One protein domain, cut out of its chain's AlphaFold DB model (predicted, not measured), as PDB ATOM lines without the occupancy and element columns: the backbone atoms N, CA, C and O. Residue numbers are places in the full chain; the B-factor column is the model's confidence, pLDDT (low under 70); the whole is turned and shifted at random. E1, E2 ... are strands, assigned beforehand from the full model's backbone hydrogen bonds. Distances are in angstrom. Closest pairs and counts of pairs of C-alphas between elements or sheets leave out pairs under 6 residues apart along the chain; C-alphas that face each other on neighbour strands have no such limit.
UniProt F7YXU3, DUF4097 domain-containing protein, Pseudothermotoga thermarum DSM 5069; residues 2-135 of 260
ATOM      1  N   GLN A   2      95.876 121.852  98.666       85.00
ATOM      2  CA  GLN A   2      95.800 120.927  97.533       85.00
ATOM      3  C   GLN A   2      97.041 120.037  97.535       85.00
ATOM      4  O   GLN A   2      98.126 120.514  97.868       85.00
ATOM      5  N   LYS A   3      96.862 118.749  97.217       91.69
ATOM      6  CA  LYS A   3      97.940 117.759  97.109       91.69
ATOM      7  C   LYS A   3      98.329 117.609  95.640       91.69
ATOM      8  O   LYS A   3      97.475 117.313  94.809       91.69
ATOM      9  N   PHE A   4      99.612 117.759  95.344       91.81
ATOM     10  CA  PHE A   4     100.205 117.558  94.026       91.81
ATOM     11  C   PHE A   4     101.134 116.350  94.079       91.81
ATOM     12  O   PHE A   4     101.941 116.239  95.001       91.81
ATOM     13  N   SER A   5     101.031 115.446  93.105       94.19
ATOM     14  CA  SER A   5     102.006 114.363  92.948       94.19
ATOM     15  C   SER A   5     103.314 114.920  92.384       94.19
ATOM     16  O   SER A   5     103.295 115.805  91.529       94.19
ATOM     17  N   LEU A   6     104.441 114.423  92.889       92.88
ATOM     18  CA  LEU A   6     105.778 114.844  92.483       92.88
ATOM     19  C   LEU A   6     106.512 113.695  91.793       92.88
ATOM     20  O   LEU A   6     106.490 112.561  92.267       92.88
ATOM     21  N   ASP A   7     107.226 114.011  90.716       91.56
ATOM     22  CA  ASP A   7     108.108 113.071  90.028       91.56
ATOM     23  C   ASP A   7     109.578 113.311  90.411       91.56
ATOM     24  O   ASP A   7     110.169 114.340  90.063       91.56
ATOM     25  N   PHE A   8     110.172 112.322  91.083       92.81
ATOM     26  CA  PHE A   8     111.559 112.328  91.552       92.81
ATOM     27  C   PHE A   8     112.522 111.484  90.698       92.81
ATOM     28  O   PHE A   8     113.675 111.326  91.087       92.81
ATOM     29  N   SER A   9     112.097 110.962  89.542       89.75
ATOM     30  CA  SER A   9     112.870 109.976  88.759       89.75
ATOM     31  C   SER A   9     114.308 110.409  88.410       89.75
ATOM     32  O   SER A   9     115.221 109.590  88.397       89.75
ATOM     33  N   ASP A  10     114.526 111.697  88.153       93.12
ATOM     34  CA  ASP A  10     115.817 112.333  87.842       93.12
ATOM     35  C   ASP A  10     116.182 113.452  88.840       93.12
ATOM     36  O   ASP A  10     117.138 114.203  88.625       93.12
ATOM     37  N   VAL A  11     115.426 113.587  89.935       95.94
ATOM     38  CA  VAL A  11     115.639 114.639  90.933       95.94
ATOM     39  C   VAL A  11     116.692 114.189  91.933       95.94
ATOM     40  O   VAL A  11     116.530 113.202  92.641       95.94
ATOM     41  N   ARG A  12     117.764 114.970  92.026       95.88
ATOM     42  CA  ARG A  12     118.859 114.784  92.986       95.88
ATOM     43  C   ARG A  12     118.854 115.846  94.075       95.88
ATOM     44  O   ARG A  12     119.292 115.589  95.192       95.88
ATOM     45  N   LYS A  13     118.351 117.037  93.745       97.81
ATOM     46  CA  LYS A  13     118.336 118.204  94.624       97.81
ATOM     47  C   LYS A  13     116.914 118.680  94.873       97.81
ATOM     48  O   LYS A  13     116.164 118.909  93.928       97.81
ATOM     49  N   LEU A  14     116.578 118.897  96.138       97.94
ATOM     50  CA  LEU A  14     115.339 119.537  96.561       97.94
ATOM     51  C   LEU A  14     115.638 120.916  97.147       97.94
ATOM     52  O   LEU A  14     116.480 121.052  98.034       97.94
ATOM     53  N   ILE A  15     114.918 121.931  96.681       98.00
ATOM     54  CA  ILE A  15     114.936 123.281  97.242       98.00
ATOM     55  C   ILE A  15     113.514 123.628  97.669       98.00
ATOM     56  O   ILE A  15     112.603 123.612  96.851       98.00
ATOM     57  N   VAL A  16     113.323 123.977  98.937       96.88
ATOM     58  CA  VAL A  16     112.047 124.462  99.466       96.88
ATOM     59  C   VAL A  16     112.230 125.881  99.976       96.88
ATOM     60  O   VAL A  16     113.096 126.138 100.816       96.88
ATOM     61  N   LYS A  17     111.418 126.805  99.472       95.12
ATOM     62  CA  LYS A  17     111.410 128.210  99.872       95.12
ATOM     63  C   LYS A  17     110.028 128.603 100.365       95.12
ATOM     64  O   LYS A  17     109.021 128.373  99.702       95.12
ATOM     65  N   SER A  18     109.991 129.242 101.520       90.94
ATOM     66  CA  SER A  18     108.777 129.788 102.111       90.94
ATOM     67  C   SER A  18     109.058 131.190 102.644       90.94
ATOM     68  O   SER A  18     110.196 131.518 102.978       90.94
ATOM     69  N   LEU A  19     108.036 132.039 102.705       87.81
ATOM     70  CA  LEU A  19     108.118 133.288 103.464       87.81
ATOM     71  C   LEU A  19     107.661 133.041 104.901       87.81
ATOM     72  O   LEU A  19     108.429 133.277 105.830       87.81
ATOM     73  N   SER A  20     106.445 132.524 105.071       86.88
ATOM     74  CA  SER A  20     105.804 132.386 106.384       86.88
ATOM     75  C   SER A  20     105.106 131.054 106.638       86.88
ATOM     76  O   SER A  20     104.673 130.813 107.759       86.88
ATOM     77  N   SER A  21     104.994 130.182 105.637       89.06
ATOM     78  CA  SER A  21     104.455 128.838 105.839       89.06
ATOM     79  C   SER A  21     105.481 127.941 106.512       89.06
ATOM     80  O   SER A  21     106.643 127.902 106.081       89.06
ATOM     81  N   ASP A  22     105.021 127.161 107.485       92.69
ATOM     82  CA  ASP A  22     105.788 126.052 108.038       92.69
ATOM     83  C   ASP A  22     106.107 125.038 106.941       92.69
ATOM     84  O   ASP A  22     105.285 124.761 106.064       92.69
ATOM     85  N   VAL A  23     107.295 124.454 107.006       95.50
ATOM     86  CA  VAL A  23     107.760 123.437 106.069       95.50
ATOM     87  C   VAL A  23     107.894 122.122 106.814       95.50
ATOM     88  O   VAL A  23     108.691 122.002 107.737       95.50
ATOM     89  N   GLN A  24     107.143 121.115 106.385       96.62
ATOM     90  CA  GLN A  24     107.197 119.762 106.923       96.62
ATOM     91  C   GLN A  24     107.674 118.811 105.830       96.62
ATOM     92  O   GLN A  24     107.073 118.740 104.763       96.62
ATOM     93  N   ILE A  25     108.751 118.075 106.085       97.00
ATOM     94  CA  ILE A  25     109.329 117.104 105.155       97.00
ATOM     95  C   ILE A  25     109.315 115.726 105.808       97.00
ATOM     96  O   ILE A  25     109.783 115.551 106.936       97.00
ATOM     97  N   SER A  26     108.807 114.740 105.082       95.69
ATOM     98  CA  SER A  26     108.872 113.327 105.434       95.69
ATOM     99  C   SER A  26     109.289 112.488 104.230       95.69
ATOM    100  O   SER A  26     109.024 112.842 103.081       95.69
ATOM    101  N   SER A  27     109.958 111.366 104.475       93.06
ATOM    102  CA  SER A  27     110.288 110.409 103.418       93.06
ATOM    103  C   SER A  27     109.187 109.364 103.202       93.06
ATOM    104  O   SER A  27     108.549 108.938 104.164       93.06
ATOM    105  N   SER A  28     109.063 108.845 101.983       91.94
ATOM    106  CA  SER A  28     108.279 107.656 101.632       91.94
ATOM    107  C   SER A  28     109.039 106.795 100.619       91.94
ATOM    108  O   SER A  28     110.013 107.246 100.021       91.94
ATOM    109  N   GLN A  29     108.609 105.546 100.432       89.19
ATOM    110  CA  GLN A  29     109.118 104.652  99.382       89.19
ATOM    111  C   GLN A  29     108.154 104.502  98.196       89.19
ATOM    112  O   GLN A  29     108.552 103.977  97.162       89.19
ATOM    113  N   MET A  30     106.890 104.918  98.346       86.81
ATOM    114  CA  MET A  30     105.830 104.610  97.376       86.81
ATOM    115  C   MET A  30     105.328 105.843  96.629       86.81
ATOM    116  O   MET A  30     105.276 105.846  95.404       86.81
ATOM    117  N   GLU A  31     104.950 106.890  97.361       91.19
ATOM    118  CA  GLU A  31     104.339 108.090  96.790       91.19
ATOM    119  C   GLU A  31     105.069 109.342  97.246       91.19
ATOM    120  O   GLU A  31     105.359 109.507  98.435       91.19
ATOM    121  N   TYR A  32     105.281 110.255  96.301       95.56
ATOM    122  CA  TYR A  32     105.857 111.567  96.552       95.56
ATOM    123  C   TYR A  32     104.839 112.646  96.229       95.56
ATOM    124  O   TYR A  32     104.145 112.598  95.209       95.56
ATOM    125  N   SER A  33     104.722 113.619  97.121       96.25
ATOM    126  CA  SER A  33     103.732 114.673  96.964       96.25
ATOM    127  C   SER A  33     104.116 115.928  97.717       96.25
ATOM    128  O   SER A  33     104.901 115.885  98.660       96.25
ATOM    129  N   VAL A  34     103.518 117.040  97.324       95.44
ATOM    130  CA  VAL A  34     103.504 118.266  98.114       95.44
ATOM    131  C   VAL A  34     102.062 118.675  98.358       95.44
ATOM    132  O   VAL A  34     101.237 118.644  97.451       95.44
ATOM    133  N   THR A  35     101.755 119.037  99.595       93.69
ATOM    134  CA  THR A  35     100.475 119.621  99.990       93.69
ATOM    135  C   THR A  35     100.715 121.042 100.467       93.69
ATOM    136  O   THR A  35     101.571 121.257 101.319       93.69
ATOM    137  N   GLY A  36      99.978 122.008  99.924       89.44
ATOM    138  CA  GLY A  36     100.158 123.420 100.264       89.44
ATOM    139  C   GLY A  36      99.014 124.315  99.772       89.44
ATOM    140  O   GLY A  36      97.966 123.804  99.349       89.44
ATOM    141  N   PRO A  37      99.174 125.647  99.855       82.94
ATOM    142  CA  PRO A  37      98.210 126.609  99.322       82.94
ATOM    143  C   PRO A  37      98.219 126.602  97.786       82.94
ATOM    144  O   PRO A  37      99.220 126.939  97.170       82.94
ATOM    145  N   GLU A  38      97.094 126.250  97.158       76.12
ATOM    146  CA  GLU A  38      96.977 126.082  95.694       76.12
ATOM    147  C   GLU A  38      97.419 127.314  94.891       76.12
ATOM    148  O   GLU A  38      98.103 127.176  93.885       76.12
ATOM    149  N   LYS A  39      97.056 128.522  95.339       76.88
ATOM    150  CA  LYS A  39      97.305 129.760  94.580       76.88
ATOM    151  C   LYS A  39      98.726 130.305  94.712       76.88
ATOM    152  O   LYS A  39      99.160 131.061  93.849       76.88
ATOM    153  N   ASP A  40      99.426 129.907  95.769       84.12
ATOM    154  CA  ASP A  40     100.714 130.485  96.157       84.12
ATOM    155  C   ASP A  40     101.868 129.488  96.020       84.12
ATOM    156  O   ASP A  40     103.028 129.876  96.154       84.12
ATOM    157  N   LEU A  41     101.568 128.213  95.754       88.25
ATOM    158  CA  LEU A  41     102.548 127.150  95.583       88.25
ATOM    159  C   LEU A  41     103.038 127.082  94.132       88.25
ATOM    160  O   LEU A  41     102.289 126.765  93.211       88.25
ATOM    161  N   LEU A  42     104.332 127.314  93.948       91.38
ATOM    162  CA  LEU A  42     105.048 127.145  92.691       91.38
ATOM    163  C   LEU A  42     105.940 125.907  92.783       91.38
ATOM    164  O   LEU A  42     106.696 125.752  93.743       91.38
ATOM    165  N   ILE A  43     105.851 125.037  91.779       93.94
ATOM    166  CA  ILE A  43     106.645 123.810  91.669       93.94
ATOM    167  C   ILE A  43     107.381 123.868  90.333       93.94
ATOM    168  O   ILE A  43     106.757 123.826  89.274       93.94
ATOM    169  N   GLU A  44     108.706 123.952  90.376       94.69
ATOM    170  CA  GLU A  44     109.558 124.011  89.192       94.69
ATOM    171  C   GLU A  44     110.582 122.880  89.220       94.69
ATOM    172  O   GLU A  44     111.255 122.647  90.222       94.69
ATOM    173  N   LYS A  45     110.730 122.175  88.099       95.44
ATOM    174  CA  LYS A  45     111.718 121.107  87.944       95.44
ATOM    175  C   LYS A  45     112.655 121.450  86.797       95.44
ATOM    176  O   LYS A  45     112.217 121.602  85.659       95.44
ATOM    177  N   LYS A  46     113.949 121.578  87.090       94.69
ATOM    178  CA  LYS A  46     114.974 121.915  86.096       94.69
ATOM    179  C   LYS A  46     116.310 121.281  86.458       94.69
ATOM    180  O   LYS A  46     116.774 121.416  87.584       94.69
ATOM    181  N   ASN A  47     116.956 120.636  85.486       92.75
ATOM    182  CA  ASN A  47     118.314 120.088  85.615       92.75
ATOM    183  C   ASN A  47     118.507 119.204  86.871       92.75
ATOM    184  O   ASN A  47     119.452 119.407  87.631       92.75
ATOM    185  N   GLY A  48     117.579 118.275  87.137       93.88
ATOM    186  CA  GLY A  48     117.624 117.393  88.315       93.88
ATOM    187  C   GLY A  48     117.400 118.093  89.665       93.88
ATOM    188  O   GLY A  48     117.625 117.495  90.718       93.88
ATOM    189  N   THR A  49     116.963 119.354  89.648       97.31
ATOM    190  CA  THR A  49     116.550 120.115  90.829       97.31
ATOM    191  C   THR A  49     115.038 120.287  90.823       97.31
ATOM    192  O   THR A  49     114.476 120.741  89.825       97.31
ATOM    193  N   LEU A  50     114.394 119.947  91.938       97.44
ATOM    194  CA  LEU A  50     113.003 120.274  92.219       97.44
ATOM    195  C   LEU A  50     112.969 121.456  93.188       97.44
ATOM    196  O   LEU A  50     113.447 121.351  94.316       97.44
ATOM    197  N   GLU A  51     112.416 122.576  92.744       96.88
ATOM    198  CA  GLU A  51     112.205 123.771  93.548       96.88
ATOM    199  C   GLU A  51     110.718 123.931  93.867       96.88
ATOM    200  O   GLU A  51     109.870 123.951  92.978       96.88
ATOM    201  N   ILE A  52     110.405 124.042  95.155       94.50
ATOM    202  CA  ILE A  52     109.063 124.283  95.675       94.50
ATOM    203  C   ILE A  52     109.100 125.613  96.413       94.50
ATOM    204  O   ILE A  52     109.826 125.764  97.393       94.50
ATOM    205  N   SER A  53     108.321 126.579  95.943       92.06
ATOM    206  CA  SER A  53     108.269 127.924  96.509       92.06
ATOM    207  C   SER A  53     106.843 128.295  96.884       92.06
ATOM    208  O   SER A  53     105.946 128.140  96.064       92.06
ATOM    209  N   VAL A  54     106.629 128.834  98.084       87.69
ATOM    210  CA  VAL A  54     105.368 129.507  98.431       87.69
ATOM    211  C   VAL A  54     105.562 131.012  98.360       87.69
ATOM    212  O   VAL A  54     106.266 131.610  99.177       87.69
ATOM    213  N   THR A  55     104.961 131.626  97.345       72.81
ATOM    214  CA  THR A  55     105.014 133.071  97.137       72.81
ATOM    215  C   THR A  55     103.823 133.722  97.812       72.81
ATOM    216  O   THR A  55     102.698 133.490  97.399       72.81
ATOM    217  N   GLY A  56     104.046 134.606  98.783       60.81
ATOM    218  CA  GLY A  56     102.981 135.432  99.368       60.81
ATOM    219  C   GLY A  56     102.469 136.528  98.419       60.81
ATOM    220  O   GLY A  56     102.308 137.671  98.840       60.81
ATOM    221  N   ARG A  57     102.304 136.247  97.116       45.16
ATOM    222  CA  ARG A  57     101.882 137.237  96.115       45.16
ATOM    223  C   ARG A  57     100.377 137.495  96.218       45.16
ATOM    224  O   ARG A  57      99.584 137.026  95.412       45.16
ATOM    225  N   GLY A  58     100.021 138.364  97.159       43.53
ATOM    226  CA  GLY A  58      98.774 139.120  97.164       43.53
ATOM    227  C   GLY A  58      99.057 140.599  97.432       43.53
ATOM    228  O   GLY A  58      99.634 140.949  98.453       43.53
ATOM    229  N   MET A  59      98.637 141.484  96.523       36.47
ATOM    230  CA  MET A  59      98.737 142.950  96.645       36.47
ATOM    231  C   MET A  59      97.617 143.535  97.534       36.47
ATOM    232  O   MET A  59      97.124 144.630  97.274       36.47
ATOM    233  N   ILE A  60      97.168 142.793  98.554       42.00
ATOM    234  CA  ILE A  60      96.121 143.222  99.492       42.00
ATOM    235  C   ILE A  60      96.610 142.957 100.925       42.00
ATOM    236  O   ILE A  60      96.877 141.802 101.259       42.00
ATOM    237  N   PRO A  61      96.714 143.985 101.789       36.94
ATOM    238  CA  PRO A  61      97.058 143.811 103.191       36.94
ATOM    239  C   PRO A  61      95.810 143.334 103.942       36.94
ATOM    240  O   PRO A  61      95.052 144.133 104.484       36.94
ATOM    241  N   ILE A  62      95.557 142.026 103.937       39.06
ATOM    242  CA  ILE A  62      94.548 141.416 104.806       39.06
ATOM    243  C   ILE A  62      95.296 140.735 105.949       39.06
ATOM    244  O   ILE A  62      96.033 139.776 105.740       39.06
ATOM    245  N   PHE A  63      95.096 141.265 107.155       38.47
ATOM    246  CA  PHE A  63      95.573 140.779 108.453       38.47
ATOM    247  C   PHE A  63      94.968 139.414 108.843       38.47
ATOM    248  O   PHE A  63      94.426 139.259 109.930       38.47
ATOM    249  N   ASN A  64      95.030 138.421 107.959       37.41
ATOM    250  CA  ASN A  64      94.551 137.073 108.243       37.41
ATOM    251  C   ASN A  64      95.532 136.055 107.648       37.41
ATOM    252  O   ASN A  64      95.305 135.476 106.588       37.41
ATOM    253  N   HIS A  65      96.683 135.901 108.308       46.97
ATOM    254  CA  HIS A  65      97.646 134.855 107.978       46.97
ATOM    255  C   HIS A  65      97.164 133.530 108.578       46.97
ATOM    256  O   HIS A  65      97.624 133.114 109.637       46.97
ATOM    257  N   ASP A  66      96.261 132.848 107.877       50.41
ATOM    258  CA  ASP A  66      96.203 131.393 107.988       50.41
ATOM    259  C   ASP A  66      97.493 130.867 107.340       50.41
ATOM    260  O   ASP A  66      97.585 130.732 106.117       50.41
ATOM    261  N   SER A  67      98.545 130.657 108.139       62.28
ATOM    262  CA  SER A  67      99.792 130.048 107.672       62.28
ATOM    263  C   SER A  67      99.530 128.578 107.359       62.28
ATOM    264  O   SER A  67      99.750 127.678 108.163       62.28
ATOM    265  N   THR A  68      99.018 128.303 106.161       79.25
ATOM    266  CA  THR A  68      98.861 126.919 105.718       79.25
ATOM    267  C   THR A  68     100.247 126.281 105.596       79.25
ATOM    268  O   THR A  68     101.075 126.812 104.841       79.25
ATOM    269  N   PRO A  69     100.516 125.171 106.307       86.38
ATOM    270  CA  PRO A  69     101.803 124.496 106.246       86.38
ATOM    271  C   PRO A  69     101.997 123.839 104.878       86.38
ATOM    272  O   PRO A  69     101.043 123.397 104.232       86.38
ATOM    273  N   ILE A  70     103.253 123.735 104.455       91.75
ATOM    274  CA  ILE A  70     103.667 122.975 103.279       91.75
ATOM    275  C   ILE A  70     104.141 121.615 103.771       91.75
ATOM    276  O   ILE A  70     105.098 121.529 104.535       91.75
ATOM    277  N   SER A  71     103.486 120.547 103.332       95.19
ATOM    278  CA  SER A  71     103.874 119.173 103.667       95.19
ATOM    279  C   SER A  71     104.416 118.469 102.434       95.19
ATOM    280  O   SER A  71     103.692 118.300 101.455       95.19
ATOM    281  N   LEU A  72     105.680 118.058 102.473       96.00
ATOM    282  CA  LEU A  72     106.368 117.347 101.407       96.00
ATOM    283  C   LEU A  72     106.611 115.898 101.816       96.00
ATOM    284  O   LEU A  72     107.213 115.626 102.853       96.00
ATOM    285  N   THR A  73     106.208 114.980 100.949       96.88
ATOM    286  CA  THR A  73     106.600 113.575 100.990       96.88
ATOM    287  C   THR A  73     107.579 113.320  99.854       96.88
ATOM    288  O   THR A  73     107.222 113.484  98.688       96.88
ATOM    289  N   ILE A  74     108.812 112.958 100.193       96.50
ATOM    290  CA  ILE A  74     109.944 112.848  99.261       96.50
ATOM    291  C   ILE A  74     110.552 111.436  99.300       96.50
ATOM    292  O   ILE A  74     110.226 110.668 100.206       96.50
ATOM    293  N   PRO A  75     111.433 111.058  98.358       94.31
ATOM    294  CA  PRO A  75     112.197 109.820  98.466       94.31
ATOM    295  C   PRO A  75     113.037 109.779  99.741       94.31
ATOM    296  O   PRO A  75     113.418 110.809 100.295       94.31
ATOM    297  N   THR A  76     113.372 108.573 100.192       89.75
ATOM    298  CA  THR A  76     114.210 108.379 101.383       89.75
ATOM    299  C   THR A  76     115.604 108.976 101.236       89.75
ATOM    300  O   THR A  76     116.154 109.413 102.241       89.75
ATOM    301  N   GLN A  77     116.157 109.015 100.018       92.81
ATOM    302  CA  GLN A  77     117.505 109.502  99.739       92.81
ATOM    303  C   GLN A  77     117.526 110.522  98.592       92.81
ATOM    304  O   GLN A  77     116.965 110.268  97.529       92.81
ATOM    305  N   LEU A  78     118.229 111.639  98.801       95.69
ATOM    306  CA  LEU A  78     118.577 112.645  97.788       95.69
ATOM    307  C   LEU A  78     120.072 113.002  97.877       95.69
ATOM    308  O   LEU A  78     120.741 112.637  98.838       95.69
ATOM    309  N   ASP A  79     120.614 113.732  96.908       97.50
ATOM    310  CA  ASP A  79     121.988 114.246  97.005       97.50
ATOM    311  C   ASP A  79     122.010 115.511  97.881       97.50
ATOM    312  O   ASP A  79     122.878 115.686  98.737       97.50
ATOM    313  N   GLU A  80     121.030 116.401  97.709       98.06
ATOM    314  CA  GLU A  80     121.004 117.681  98.417       98.06
ATOM    315  C   GLU A  80     119.583 118.129  98.768       98.06
ATOM    316  O   GLU A  80     118.674 118.083  97.939       98.06
ATOM    317  N   ILE A  81     119.399 118.617  99.996       98.25
ATOM    318  CA  ILE A  81     118.137 119.199 100.463       98.25
ATOM    319  C   ILE A  81     118.412 120.573 101.055       98.25
ATOM    320  O   ILE A  81     119.180 120.707 102.005       98.25
ATOM    321  N   ILE A  82     117.756 121.594 100.513       98.38
ATOM    322  CA  ILE A  82     117.835 122.968 101.000       98.38
ATOM    323  C   ILE A  82     116.435 123.428 101.376       98.38
ATOM    324  O   ILE A  82     115.548 123.466 100.530       98.38
ATOM    325  N   VAL A  83     116.251 123.851 102.619       97.94
ATOM    326  CA  VAL A  83     115.020 124.483 103.096       97.94
ATOM    327  C   VAL A  83     115.351 125.881 103.582       97.94
ATOM    328  O   VAL A  83     116.283 126.077 104.363       97.94
ATOM    329  N   THR A  84     114.617 126.877 103.101       96.62
ATOM    330  CA  THR A  84     114.752 128.265 103.540       96.62
ATOM    331  C   THR A  84     113.383 128.868 103.805       96.62
ATOM    332  O   THR A  84     112.507 128.838 102.944       96.62
ATOM    333  N   THR A  85     113.222 129.450 104.984       92.81
ATOM    334  CA  THR A  85     112.033 130.205 105.379       92.81
ATOM    335  C   THR A  85     112.427 131.503 106.086       92.81
ATOM    336  O   THR A  85     113.598 131.687 106.424       92.81
ATOM    337  N   ILE A  86     111.496 132.450 106.227       91.25
ATOM    338  CA  ILE A  86     111.729 133.681 106.995       91.25
ATOM    339  C   ILE A  86     111.069 133.576 108.360       91.25
ATOM    340  O   ILE A  86     111.749 133.843 109.341       91.25
ATOM    341  N   SER A  87     109.787 133.219 108.424       88.44
ATOM    342  CA  SER A  87     109.015 133.211 109.675       88.44
ATOM    343  C   SER A  87     108.308 131.884 109.979       88.44
ATOM    344  O   SER A  87     107.497 131.845 110.896       88.44
ATOM    345  N   GLY A  88     108.519 130.850 109.159       89.12
ATOM    346  CA  GLY A  88     107.879 129.544 109.339       89.12
ATOM    347  C   GLY A  88     108.771 128.554 110.084       89.12
ATOM    348  O   GLY A  88     110.000 128.628 109.991       89.12
ATOM    349  N   ASP A  89     108.152 127.583 110.746       94.62
ATOM    350  CA  ASP A  89     108.874 126.478 111.371       94.62
ATOM    351  C   ASP A  89     109.340 125.464 110.322       94.62
ATOM    352  O   ASP A  89     108.711 125.265 109.279       94.62
ATOM    353  N   VAL A  90     110.437 124.767 110.603       96.88
ATOM    354  CA  VAL A  90     110.961 123.708 109.738       96.88
ATOM    355  C   VAL A  90     110.966 122.390 110.488       96.88
ATOM    356  O   VAL A  90     111.636 122.242 111.506       96.88
ATOM    357  N   LYS A  91     110.255 121.399 109.954       97.62
ATOM    358  CA  LYS A  91     110.205 120.035 110.480       97.62
ATOM    359  C   LYS A  91     110.672 119.061 109.409       97.62
ATOM    360  O   LYS A  91     110.099 119.024 108.326       97.62
ATOM    361  N   ALA A  92     111.681 118.246 109.696       96.50
ATOM    362  CA  ALA A  92     112.139 117.196 108.783       96.50
ATOM    363  C   ALA A  92     112.264 115.860 109.518       96.50
ATOM    364  O   ALA A  92     112.888 115.791 110.575       96.50
ATOM    365  N   ASN A  93     111.671 114.805 108.955       95.25
ATOM    366  CA  ASN A  93     111.576 113.490 109.585       95.25
ATOM    367  C   ASN A  93     112.007 112.370 108.627       95.25
ATOM    368  O   ASN A  93     111.444 112.247 107.539       95.25
ATOM    369  N   HIS A  94     112.917 111.500 109.078       93.56
ATOM    370  CA  HIS A  94     113.374 110.296 108.357       93.56
ATOM    371  C   HIS A  94     114.016 110.583 106.993       93.56
ATOM    372  O   HIS A  94     113.784 109.879 106.017       93.56
ATOM    373  N   VAL A  95     114.835 111.626 106.902       93.00
ATOM    374  CA  VAL A  95     115.411 112.057 105.624       93.00
ATOM    375  C   VAL A  95     116.883 111.658 105.541       93.00
ATOM    376  O   VAL A  95     117.637 111.845 106.497       93.00
ATOM    377  N   LYS A  96     117.314 111.141 104.385       95.50
ATOM    378  CA  LYS A  96     118.724 110.894 104.064       95.50
ATOM    379  C   LYS A  96     119.152 111.763 102.884       95.50
ATOM    380  O   LYS A  96     118.469 111.810 101.866       95.50
ATOM    381  N   ALA A  97     120.291 112.432 103.002       95.81
ATOM    382  CA  ALA A  97     120.903 113.134 101.881       95.81
ATOM    383  C   ALA A  97     122.400 113.325 102.086       95.81
ATOM    384  O   ALA A  97     122.843 113.385 103.223       95.81
ATOM    385  N   GLU A  98     123.187 113.470 101.022       96.38
ATOM    386  CA  GLU A  98     124.619 113.774 101.174       96.38
ATOM    387  C   GLU A  98     124.822 115.118 101.888       96.38
ATOM    388  O   GLU A  98     125.581 115.208 102.858       96.38
ATOM    389  N   ASN A  99     124.078 116.139 101.452       98.06
ATOM    390  CA  ASN A  99     124.119 117.485 102.012       98.06
ATOM    391  C   ASN A  99     122.720 117.974 102.400       98.06
ATOM    392  O   ASN A  99     121.777 117.904 101.612       98.06
ATOM    393  N   MET A 100     122.589 118.535 103.597       98.12
ATOM    394  CA  MET A 100     121.354 119.172 104.053       98.12
ATOM    395  C   MET A 100     121.618 120.586 104.542       98.12
ATOM    396  O   MET A 100     122.596 120.838 105.243       98.12
ATOM    397  N   LYS A 101     120.714 121.506 104.214       98.44
ATOM    398  CA  LYS A 101     120.771 122.893 104.657       98.44
ATOM    399  C   LYS A 101     119.396 123.374 105.089       98.44
ATOM    400  O   LYS A 101     118.488 123.460 104.268       98.44
ATOM    401  N   PHE A 102     119.264 123.752 106.353       98.12
ATOM    402  CA  PHE A 102     118.037 124.303 106.922       98.12
ATOM    403  C   PHE A 102     118.296 125.734 107.386       98.12
ATOM    404  O   PHE A 102     119.198 125.977 108.187       98.12
ATOM    405  N   LYS A 103     117.531 126.694 106.861       97.31
ATOM    406  CA  LYS A 103     117.659 128.108 107.213       97.31
ATOM    407  C   LYS A 103     116.308 128.723 107.560       97.31
ATOM    408  O   LYS A 103     115.387 128.656 106.751       97.31
ATOM    409  N   THR A 104     116.237 129.401 108.698       94.25
ATOM    410  CA  THR A 104     115.144 130.324 109.029       94.25
ATOM    411  C   THR A 104     115.690 131.657 109.553       94.25
ATOM    412  O   THR A 104     116.880 131.762 109.856       94.25
ATOM    413  N   THR A 105     114.866 132.704 109.590       93.62
ATOM    414  CA  THR A 105     115.186 133.943 110.324       93.62
ATOM    415  C   THR A 105     114.486 133.921 111.680       93.62
ATOM    416  O   THR A 105     115.132 134.130 112.702       93.62
ATOM    417  N   SER A 106     113.193 133.621 111.682       88.00
ATOM    418  CA  SER A 106     112.357 133.405 112.854       88.00
ATOM    419  C   SER A 106     111.576 132.108 112.676       88.00
ATOM    420  O   SER A 106     110.935 131.910 111.650       88.00
ATOM    421  N   GLY A 107     111.659 131.211 113.645       88.25
ATOM    422  CA  GLY A 107     110.957 129.928 113.609       88.25
ATOM    423  C   GLY A 107     111.799 128.807 114.198       88.25
ATOM    424  O   GLY A 107     113.031 128.878 114.225       88.25
ATOM    425  N   GLU A 108     111.123 127.773 114.672       95.44
ATOM    426  CA  GLU A 108     111.762 126.596 115.243       95.44
ATOM    427  C   GLU A 108     112.254 125.657 114.139       95.44
ATOM    428  O   GLU A 108     111.627 125.487 113.089       95.44
ATOM    429  N   ILE A 109     113.383 124.994 114.386       97.56
ATOM    430  CA  ILE A 109     113.889 123.935 113.510       97.56
ATOM    431  C   ILE A 109     113.861 122.619 114.285       97.56
ATOM    432  O   ILE A 109     114.635 122.422 115.217       97.56
ATOM    433  N   SER A 110     112.995 121.692 113.874       97.81
ATOM    434  CA  SER A 110     112.871 120.355 114.455       97.81
ATOM    435  C   SER A 110     113.270 119.274 113.452       97.81
ATOM    436  O   SER A 110     112.618 119.058 112.431       97.81
ATOM    437  N   LEU A 111     114.359 118.570 113.739       97.06
ATOM    438  CA  LEU A 111     114.944 117.568 112.857       97.06
ATOM    439  C   LEU A 111     114.979 116.213 113.568       97.06
ATOM    440  O   LEU A 111     115.620 116.061 114.610       97.06
ATOM    441  N   ASN A 112     114.313 115.207 113.007       95.38
ATOM    442  CA  ASN A 112     114.286 113.852 113.553       95.38
ATOM    443  C   ASN A 112     114.768 112.840 112.514       95.38
ATOM    444  O   ASN A 112     114.298 112.830 111.375       95.38
ATOM    445  N   ARG A 113     115.670 111.942 112.928       92.56
ATOM    446  CA  ARG A 113     116.162 110.833 112.093       92.56
ATOM    447  C   ARG A 113     116.731 111.302 110.759       92.56
ATOM    448  O   ARG A 113     116.269 110.904 109.693       92.56
ATOM    449  N   LEU A 114     117.734 112.173 110.846       92.00
ATOM    450  CA  LEU A 114     118.493 112.638 109.689       92.00
ATOM    451  C   LEU A 114     119.797 111.861 109.525       92.00
ATOM    452  O   LEU A 114     120.534 111.665 110.495       92.00
ATOM    453  N   LEU A 115     120.108 111.485 108.287       93.75
ATOM    454  CA  LEU A 115     121.375 110.862 107.904       93.75
ATOM    455  C   LEU A 115     122.022 111.684 106.787       93.75
ATOM    456  O   LEU A 115     121.479 111.749 105.682       93.75
ATOM    457  N   ALA A 116     123.168 112.303 107.076       94.62
ATOM    458  CA  ALA A 116     123.892 113.112 106.101       94.62
ATOM    459  C   ALA A 116     125.411 113.075 106.261       94.62
ATOM    460  O   ALA A 116     125.941 112.853 107.345       94.62
ATOM    461  N   ASN A 117     126.142 113.360 105.185       94.88
ATOM    462  CA  ASN A 117     127.576 113.611 105.306       94.88
ATOM    463  C   ASN A 117     127.832 115.018 105.856       94.88
ATOM    464  O   ASN A 117     128.673 115.192 106.740       94.88
ATOM    465  N   PHE A 118     127.055 116.003 105.405       97.31
ATOM    466  CA  PHE A 118     127.115 117.372 105.902       97.31
ATOM    467  C   PHE A 118     125.716 117.949 106.142       97.31
ATOM    468  O   PHE A 118     124.857 117.911 105.262       97.31
ATOM    469  N   CYS A 119     125.494 118.522 107.324       97.50
ATOM    470  CA  CYS A 119     124.266 119.235 107.663       97.50
ATOM    471  C   CYS A 119     124.581 120.643 108.192       97.50
ATOM    472  O   CYS A 119     125.313 120.806 109.168       97.50
ATOM    473  N   GLU A 120     124.019 121.667 107.554       98.31
ATOM    474  CA  GLU A 120     124.107 123.064 107.979       98.31
ATOM    475  C   GLU A 120     122.740 123.552 108.475       98.31
ATOM    476  O   GLU A 120     121.748 123.489 107.749       98.31
ATOM    477  N   ILE A 121     122.689 124.083 109.695       98.19
ATOM    478  CA  ILE A 121     121.470 124.608 110.316       98.19
ATOM    479  C   ILE A 121     121.727 126.051 110.731       98.19
ATOM    480  O   ILE A 121     122.675 126.338 111.462       98.19
ATOM    481  N   LYS A 122     120.893 126.973 110.248       97.25
ATOM    482  CA  LYS A 122     121.026 128.407 110.511       97.25
ATOM    483  C   LYS A 122     119.697 129.019 110.928       97.25
ATOM    484  O   LYS A 122     118.722 128.918 110.191       97.25
ATOM    485  N   THR A 123     119.688 129.717 112.054       95.12
ATOM    486  CA  THR A 123     118.573 130.577 112.463       95.12
ATOM    487  C   THR A 123     119.088 131.912 113.000       95.12
ATOM    488  O   THR A 123     120.273 132.040 113.305       95.12
ATOM    489  N   VAL A 124     118.238 132.936 113.050       94.56
ATOM    490  CA  VAL A 124     118.533 134.156 113.818       94.56
ATOM    491  C   VAL A 124     117.837 134.054 115.168       94.56
ATOM    492  O   VAL A 124     118.500 134.162 116.191       94.56
ATOM    493  N   SER A 125     116.534 133.791 115.171       90.94
ATOM    494  CA  SER A 125     115.750 133.610 116.385       90.94
ATOM    495  C   SER A 125     114.873 132.368 116.287       90.94
ATOM    496  O   SER A 125     114.082 132.231 115.353       90.94
ATOM    497  N   GLY A 126     115.018 131.458 117.240       90.19
ATOM    498  CA  GLY A 126     114.207 130.251 117.337       90.19
ATOM    499  C   GLY A 126     115.011 129.060 117.828       90.19
ATOM    500  O   GLY A 126     116.223 128.975 117.605       90.19
ATOM    501  N   ASP A 127     114.317 128.141 118.486       96.50
ATOM    502  CA  ASP A 127     114.937 126.968 119.083       96.50
ATOM    503  C   ASP A 127     115.237 125.905 118.024       96.50
ATOM    504  O   ASP A 127     114.531 125.738 117.022       96.50
ATOM    505  N   ILE A 128     116.315 125.160 118.253       97.88
ATOM    506  CA  ILE A 128     116.751 124.079 117.374       97.88
ATOM    507  C   ILE A 128     116.662 122.776 118.151       97.88
ATOM    508  O   ILE A 128     117.418 122.543 119.091       97.88
ATOM    509  N   SER A 129     115.776 121.881 117.722       97.81
ATOM    510  CA  SER A 129     115.659 120.537 118.272       97.81
ATOM    511  C   SER A 129     116.099 119.498 117.251       97.81
ATOM    512  O   SER A 129     115.539 119.395 116.164       97.81
ATOM    513  N   ILE A 130     117.092 118.689 117.606       96.31
ATOM    514  CA  ILE A 130     117.599 117.612 116.759       96.31
ATOM    515  C   ILE A 130     117.532 116.306 117.541       96.31
ATOM    516  O   ILE A 130     117.910 116.250 118.707       96.31
ATOM    517  N   SER A 131     117.065 115.233 116.913       93.75
ATOM    518  CA  SER A 131     116.972 113.920 117.553       93.75
ATOM    519  C   SER A 131     117.300 112.786 116.590       93.75
ATOM    520  O   SER A 131     116.950 112.841 115.410       93.75
ATOM    521  N   GLN A 132     117.946 111.736 117.108       85.50
ATOM    522  CA  GLN A 132     118.210 110.483 116.376       85.50
ATOM    523  C   GLN A 132     118.943 110.680 115.046       85.50
ATOM    524  O   GLN A 132     118.658 110.024 114.049       85.50
ATOM    525  N   GLN A 133     119.860 111.630 115.011       85.38
ATOM    526  CA  GLN A 133     120.605 111.983 113.813       85.38
ATOM    527  C   GLN A 133     121.955 111.261 113.773       85.38
ATOM    528  O   GLN A 133     122.558 110.994 114.813       85.38
ATOM    529  N   SER A 134     122.429 110.982 112.564       87.31
ATOM    530  CA  SER A 134     123.704 110.315 112.316       87.31
ATOM    531  C   SER A 134     124.448 111.038 111.200       87.31
ATOM    532  O   SER A 134     124.613 110.496 110.112       87.31
ATOM    533  N   SER A 135     124.829 112.299 111.422       89.56
ATOM    534  CA  SER A 135     125.546 113.079 110.407       89.56
ATOM    535  C   SER A 135     127.030 113.244 110.720       89.56
ATOM    536  O   SER A 135     127.387 113.624 111.838       89.56
TER     537      SER A 135
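Overview. This is residues 2 to 135 of the 260 residues of the protein "DUF4097 domain-containing protein" of Pseudothermotoga thermarum DSM 5069 (UniProt F7YXU3). The chain is wound in stacked, flattened turns, a solenoid whose two long walls are sheets face to face, a sandwich with its strands nearly aligned. The strand pairs E6 and E7, E2 and E3, E8 and E9, E10 and E11, and E12 and E13 follow one another along the stack; beyond E6 and E7 it is finished by antiparallel strands, E4 and E1 on one wall and E5 on the other. From the link between E6 and E7, residues 59 to 64 stick out as a free loop. The 134 printed residues hold no named helix and thirteen named strands, E1 to E13 in order, in two mixed sheets, E1 E4 E7 E3 E9 E11 E13 and E5 E6 E2 E8 E10 E12; the class is all strand. The whole is compact, with a radius of gyration of the C-alphas of 14.3 A, and spans 43 by 33 by 23 A.

Along the chain. E1, residues 2 to 5, begins at C-alpha 2 (95.800, 120.927, 97.533). E2 is residues 13 to 17, E3 residues 23 to 28, 16.4 A from first to last C-alpha, and E4 residues 33 to 36. E5, residues 41 to 46, and E6, residues 49 to 54, are 16.5 A each. E7, residues 70 to 75, is 16.4 A long and begins at C-alpha 70 (103.667, 122.975, 103.279). E8, residues 77 to 84, is 19.3 A from first to last C-alpha and bends by 67 degrees at residue 80. E9 is residues 90 to 93. E10, residues 96 to 103, 17.5 A, bends by 85 degrees at residue 99. E11 is residues 109 to 112. E12, residues 115 to 122, 17.7 A, bends by 83 degrees at residue 118. E13, residues 128 to 131, ends at C-alpha 131 (116.972, 113.920, 117.553).

Arrangement. In the sheet of seven strands E1 is an edge strand, antiparallel to E4, with N 4 and O 34 at 2.8 A. E4 is antiparallel to E7, with N 35 and O 71 at 2.8 A. From E7 on the neighbours are parallel: E7 and E3 have N 24 and O 70 at 2.8 A, E3 and E9 have N 25 and O 91 at 2.8 A, E9 and E11 have N 110 and O 90 at 2.8 A, and E11 and the edge strand E13 have N 111 and O 129 at 2.8 A. In the other sheet, which is twisted, E5 and E6 form a hairpin, with N 44 and O 51 at 2.9 A. Its further neighbours are parallel: E6 and E2 have N 15 and O 50 at 2.8 A, E2 and E8 have N 16 and O 82 at 2.8 A, E8 and E10 have N 83 and O 101 at 2.8 A, and E10 and the edge strand E12 have N 120 and O 100 at 2.8 A. Residues 134 to 135 pair, parallel, with residues 115 to 116 of E12. The two sheets form a sandwich, two sheets face to face: the parts that face each other are 9.9 A centre to centre, with strands at 12 degrees. Between the sheets, the closest C-alphas of E9 and E10 are those of Val 90 and Phe 102, 7.6 A apart. E1 and E13 are apart.

Size, cuts and confidence. The two C-alphas farthest apart are those of Ile 60 and Ser 134, at 44.8 A. The printed part has no cut. The link E6 to E7, 15 residues, is long; E1 to E2 is short, and the other links are tight. The mean pLDDT of the printed part is 88.9; residues 56 to 67 are under 70.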